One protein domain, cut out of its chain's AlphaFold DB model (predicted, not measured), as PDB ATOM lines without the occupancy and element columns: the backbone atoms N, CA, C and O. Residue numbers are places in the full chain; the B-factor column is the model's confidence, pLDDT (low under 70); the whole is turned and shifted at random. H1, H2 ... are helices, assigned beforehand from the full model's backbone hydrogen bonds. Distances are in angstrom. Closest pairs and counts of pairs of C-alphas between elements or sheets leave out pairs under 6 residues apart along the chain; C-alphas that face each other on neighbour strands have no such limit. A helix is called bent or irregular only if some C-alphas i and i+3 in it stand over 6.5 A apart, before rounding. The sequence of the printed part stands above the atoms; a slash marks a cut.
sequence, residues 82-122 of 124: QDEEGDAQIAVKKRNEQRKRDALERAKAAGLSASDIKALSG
ATOM      1  N   GLN A  82     152.908 113.028 137.211       86.81
ATOM      2  CA  GLN A  82     153.383 112.223 136.088       86.81
ATOM      3  C   GLN A  82     153.301 112.996 134.765       86.81
ATOM      4  O   GLN A  82     154.197 112.867 133.931       86.81
ATOM      5  N   ASP A  83     152.264 113.820 134.591       76.50
ATOM      6  CA  ASP A  83     152.134 114.700 133.426       76.50
ATOM      7  C   ASP A  83     153.255 115.746 133.415       76.50
ATOM      8  O   ASP A  83     153.893 115.945 132.387       76.50
ATOM      9  N   GLU A  84     153.582 116.334 134.571       86.88
ATOM     10  CA  GLU A  84     154.699 117.284 134.706       86.88
ATOM     11  C   GLU A  84     156.055 116.648 134.347       86.88
ATOM     12  O   GLU A  84     156.872 117.238 133.633       86.88
ATOM     13  N   GLU A  85     156.305 115.423 134.819       89.38
ATOM     14  CA  GLU A  85     157.512 114.662 134.483       89.38
ATOM     15  C   GLU A  85     157.559 114.318 132.983       89.38
ATOM     16  O   GLU A  85     158.614 114.427 132.347       89.38
ATOM     17  N   GLY A  86     156.416 113.962 132.392       86.12
ATOM     18  CA  GLY A  86     156.268 113.743 130.952       86.12
ATOM     19  C   GLY A  86     156.547 115.006 130.134       86.12
ATOM     20  O   GLY A  86     157.318 114.962 129.171       86.12
ATOM     21  N   ASP A  87     156.008 116.149 130.546       84.88
ATOM     22  CA  ASP A  87     156.232 117.447 129.906       84.88
ATOM     23  C   ASP A  87     157.709 117.849 129.939       84.88
ATOM     24  O   ASP A  87     158.257 118.320 128.932       84.88
ATOM     25  N   ALA A  88     158.401 117.588 131.052       88.62
ATOM     26  CA  ALA A  88     159.841 117.802 131.159       88.62
ATOM     27  C   ALA A  88     160.625 116.937 130.152       88.62
ATOM     28  O   ALA A  88     161.543 117.429 129.484       88.62
ATOM     29  N   GLN A  89     160.247 115.668 129.979       90.06
ATOM     30  CA  GLN A  89     160.864 114.784 128.982       90.06
ATOM     31  C   GLN A  89     160.589 115.252 127.549       90.06
ATOM     32  O   GLN A  89     161.505 115.280 126.719       90.06
ATOM     33  N   ILE A  90     159.356 115.675 127.253       86.50
ATOM     34  CA  ILE A  90     158.977 116.241 125.951       86.50
ATOM     35  C   ILE A  90     159.814 117.490 125.654       86.50
ATOM     36  O   ILE A  90     160.339 117.628 124.545       86.50
ATOM     37  N   ALA A  91     159.987 118.380 126.632       87.75
ATOM     38  CA  ALA A  91     160.810 119.578 126.493       87.75
ATOM     39  C   ALA A  91     162.282 119.240 126.191       87.75
ATOM     40  O   ALA A  91     162.876 119.824 125.277       87.75
ATOM     41  N   VAL A  92     162.862 118.260 126.892       92.88
ATOM     42  CA  VAL A  92     164.229 117.777 126.623       92.88
ATOM     43  C   VAL A  92     164.338 117.193 125.214       92.88
ATOM     44  O   VAL A  92     165.264 117.545 124.478       92.88
ATOM     45  N   LYS A  93     163.383 116.353 124.803       89.81
ATOM     46  CA  LYS A  93     163.366 115.746 123.467       89.81
ATOM     47  C   LYS A  93     163.286 116.807 122.371       89.81
ATOM     48  O   LYS A  93     164.136 116.808 121.484       89.81
ATOM     49  N   LYS A  94     162.356 117.763 122.478       88.25
ATOM     50  CA  LYS A  94     162.224 118.887 121.531       88.25
ATOM     51  C   LYS A  94     163.519 119.692 121.423       88.25
ATOM     52  O   LYS A  94     163.963 120.006 120.320       88.25
ATOM     53  N   ARG A  95     164.169 119.990 122.553       92.50
ATOM     54  CA  ARG A  95     165.460 120.696 122.572       92.50
ATOM     55  C   ARG A  95     166.559 119.896 121.874       92.50
ATOM     56  O   ARG A  95     167.358 120.478 121.143       92.50
ATOM     57  N   ASN A  96     166.621 118.587 122.093       91.69
ATOM     58  CA  ASN A  96     167.617 117.723 121.459       91.69
ATOM     59  C   ASN A  96     167.369 117.574 119.953       91.69
ATOM     60  O   ASN A  96     168.318 117.650 119.176       91.69
ATOM     61  N   GLU A  97     166.113 117.438 119.527       90.06
ATOM     62  CA  GLU A  97     165.732 117.416 118.111       90.06
ATOM     63  C   GLU A  97     166.091 118.727 117.412       90.06
ATOM     64  O   GLU A  97     166.669 118.699 116.326       90.06
ATOM     65  N   GLN A  98     165.821 119.871 118.049       91.56
ATOM     66  CA  GLN A  98     166.208 121.172 117.510       91.56
ATOM     67  C   GLN A  98     167.728 121.285 117.380       91.56
ATOM     68  O   GLN A  98     168.233 121.622 116.315       91.56
ATOM     69  N   ARG A  99     168.476 120.896 118.419       90.12
ATOM     70  CA  ARG A  99     169.946 120.867 118.381       90.12
ATOM     71  C   ARG A  99     170.485 119.960 117.280       90.12
ATOM     72  O   ARG A  99     171.457 120.331 116.628       90.12
ATOM     73  N   LYS A 100     169.869 118.792 117.068       88.50
ATOM     74  CA  LYS A 100     170.227 117.878 115.976       88.50
ATOM     75  C   LYS A 100     169.986 118.557 114.626       88.50
ATOM     76  O   LYS A 100     170.895 118.569 113.806       88.50
ATOM     77  N   ARG A 101     168.819 119.176 114.412       88.19
ATOM     78  CA  ARG A 101     168.513 119.924 113.177       88.19
ATOM     79  C   ARG A 101     169.516 121.050 112.926       88.19
ATOM     80  O   ARG A 101     170.105 121.097 111.852       88.19
ATOM     81  N   ASP A 102     169.790 121.879 113.928       90.44
ATOM     82  CA  ASP A 102     170.730 122.999 113.811       90.44
ATOM     83  C   ASP A 102     172.169 122.522 113.548       90.44
ATOM     84  O   ASP A 102     172.937 123.163 112.831       90.44
ATOM     85  N   ALA A 103     172.573 121.391 114.135       87.81
ATOM     86  CA  ALA A 103     173.872 120.780 113.867       87.81
ATOM     87  C   ALA A 103     173.967 120.240 112.433       87.81
ATOM     88  O   ALA A 103     174.985 120.461 111.779       87.81
ATOM     89  N   LEU A 104     172.912 119.592 111.930       86.94
ATOM     90  CA  LEU A 104     172.853 119.084 110.557       86.94
ATOM     91  C   LEU A 104     172.919 120.220 109.532       86.94
ATOM     92  O   LEU A 104     173.680 120.123 108.573       86.94
ATOM     93  N   GLU A 105     172.181 121.310 109.743       88.44
ATOM     94  CA  GLU A 105     172.229 122.470 108.843       88.44
ATOM     95  C   GLU A 105     173.607 123.140 108.846       88.44
ATOM     96  O   GLU A 105     174.145 123.451 107.783       88.44
ATOM     97  N   ARG A 106     174.252 123.274 110.015       87.94
ATOM     98  CA  ARG A 106     175.634 123.778 110.087       87.94
ATOM     99  C   ARG A 106     176.637 122.852 109.401       87.94
ATOM    100  O   ARG A 106     177.542 123.350 108.741       87.94
ATOM    101  N   ALA A 107     176.484 121.534 109.529       86.56
ATOM    102  CA  ALA A 107     177.350 120.568 108.856       86.56
ATOM    103  C   ALA A 107     177.220 120.671 107.328       86.56
ATOM    104  O   ALA A 107     178.234 120.765 106.637       86.56
ATOM    105  N   LYS A 108     175.988 120.750 106.805       85.31
ATOM    106  CA  LYS A 108     175.740 120.998 105.374       85.31
ATOM    107  C   LYS A 108     176.384 122.308 104.914       85.31
ATOM    108  O   LYS A 108     177.069 122.324 103.897       85.31
ATOM    109  N   ALA A 109     176.210 123.392 105.674       87.94
ATOM    110  CA  ALA A 109     176.792 124.698 105.352       87.94
ATOM    111  C   ALA A 109     178.332 124.700 105.393       87.94
ATOM    112  O   ALA A 109     178.965 125.428 104.634       87.94
ATOM    113  N   ALA A 110     178.936 123.864 106.241       88.88
ATOM    114  CA  ALA A 110     180.382 123.657 106.312       88.88
ATOM    115  C   ALA A 110     180.934 122.752 105.190       88.88
ATOM    116  O   ALA A 110     182.137 122.505 105.149       88.88
ATOM    117  N   GLY A 111     180.079 122.263 104.283       86.25
ATOM    118  CA  GLY A 111     180.481 121.479 103.115       86.25
ATOM    119  C   GLY A 111     180.570 119.972 103.349       86.25
ATOM    120  O   GLY A 111     181.127 119.270 102.505       86.25
ATOM    121  N   LEU A 112     180.030 119.450 104.456       87.94
ATOM    122  CA  LEU A 112     179.955 118.003 104.663       87.94
ATOM    123  C   LEU A 112     178.990 117.359 103.660       87.94
ATOM    124  O   LEU A 112     177.875 117.844 103.445       87.94
ATOM    125  N   SER A 113     179.406 116.233 103.079       83.38
ATOM    126  CA  SER A 113     178.569 115.475 102.152       83.38
ATOM    127  C   SER A 113     177.413 114.783 102.885       83.38
ATOM    128  O   SER A 113     177.491 114.473 104.077       83.38
ATOM    129  N   ALA A 114     176.324 114.487 102.169       79.81
ATOM    130  CA  ALA A 114     175.185 113.768 102.745       79.81
ATOM    131  C   ALA A 114     175.572 112.373 103.279       79.81
ATOM    132  O   ALA A 114     174.997 111.917 104.268       79.81
ATOM    133  N   SER A 115     176.566 111.720 102.665       81.38
ATOM    134  CA  SER A 115     177.117 110.444 103.132       81.38
ATOM    135  C   SER A 115     177.852 110.570 104.466       81.38
ATOM    136  O   SER A 115     177.637 109.736 105.342       81.38
ATOM    137  N   ASP A 116     178.647 111.628 104.666       81.62
ATOM    138  CA  ASP A 116     179.381 111.845 105.925       81.62
ATOM    139  C   ASP A 116     178.425 112.193 107.069       81.62
ATOM    140  O   ASP A 116     178.559 111.706 108.191       81.62
ATOM    141  N   ILE A 117     177.398 112.991 106.767       81.62
ATOM    142  CA  ILE A 117     176.336 113.327 107.717       81.62
ATOM    143  C   ILE A 117     175.574 112.068 108.148       81.62
ATOM    144  O   ILE A 117     175.287 111.916 109.335       81.62
ATOM    145  N   LYS A 118     175.276 111.156 107.211       82.44
ATOM    146  CA  LYS A 118     174.611 109.884 107.521       82.44
ATOM    147  C   LYS A 118     175.500 108.969 108.371       82.44
ATOM    148  O   LYS A 118     175.021 108.384 109.336       82.44
ATOM    149  N   ALA A 119     176.795 108.888 108.065       80.62
ATOM    150  CA  ALA A 119     177.741 108.097 108.853       80.62
ATOM    151  C   ALA A 119     177.856 108.595 110.310       80.62
ATOM    152  O   ALA A 119     178.024 107.792 111.226       80.62
ATOM    153  N   LEU A 120     177.723 109.907 110.535       77.62
ATOM    154  CA  LEU A 120     177.790 110.527 111.864       77.62
ATOM    155  C   LEU A 120     176.448 110.558 112.615       77.62
ATOM    156  O   LEU A 120     176.443 110.703 113.837       77.62
ATOM    157  N   SER A 121     175.307 110.453 111.923       73.31
ATOM    158  CA  SER A 121     173.982 110.560 112.550       73.31
ATOM    159  C   SER A 121     173.542 109.296 113.295       73.31
ATOM    160  O   SER A 121     172.576 109.368 114.061       73.31
ATOM    161  N   GLY A 122     174.236 108.167 113.099       65.06
ATOM    162  CA  GLY A 122     173.910 106.880 113.724       65.06
ATOM    163  C   GLY A 122     172.561 106.300 113.283       65.06
ATOM    164  O   GLY A 122     172.017 105.432 113.962       65.06
TER     165      GLY A 122
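Overview. This is residues 82 to 122 of the 124 residues of an uncharacterized protein of Halomonas titanicae (UniProt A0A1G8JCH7). What does the model look like at first sight? One long helix, H1, not bent, makes nearly the whole length, and after its last residue, Ala 109, a tight link folds back into a short helix, H2, forming a lopsided helical hairpin. The first part of H1, residues 82 to 99, sticks out free. What is printed, and how is it shaped? The printed part has 41 residues with two named helices, H1 then H2, and no named strand; its class is all helix. It is a rod spanning 43 by 18 by 8 A, only just extended, close to loose, with a radius of gyration of the C-alphas of 14.0 A.

Along the chain. Where does the longest helix run? H1 holds residues 82 to 109, 40.6 A from first to last C-alpha, from C-alpha 82 at (153.383, 112.223, 136.088) to C-alpha 109 at (176.792, 124.698, 105.352). Where is the other helix? H2 holds residues 114 to 121, 10.4 A from first to last C-alpha, and ends with C-alpha 121 at (173.982, 110.560, 112.550).

Arrangement. Do H1 and H2 touch? They only just touch, with 3 pairs of C-alphas within 8 A; the closest C-alphas are those of Leu 104 and Ile 117, 7.3 A apart. H1 touches H2 with residues 104 to 108 alone. How do they run? They form a helical hairpin and run opposite ways at a shallow tilt of 33 degrees, only just short of steep. What do the backbones show? In H1 and H2 every O i to N i+4 pair is within hydrogen-bond range.

Size, cuts and confidence. How large is it? The two C-alphas farthest apart are those of Gln 82 and Gly 111, at 43.7 A. Is the backbone continuous? The printed part has no cut, and the link from H1 to H2, 4 residues, is tight. Where is confidence low? The mean pLDDT of the printed part is 85.8, and residue 122 is under 70.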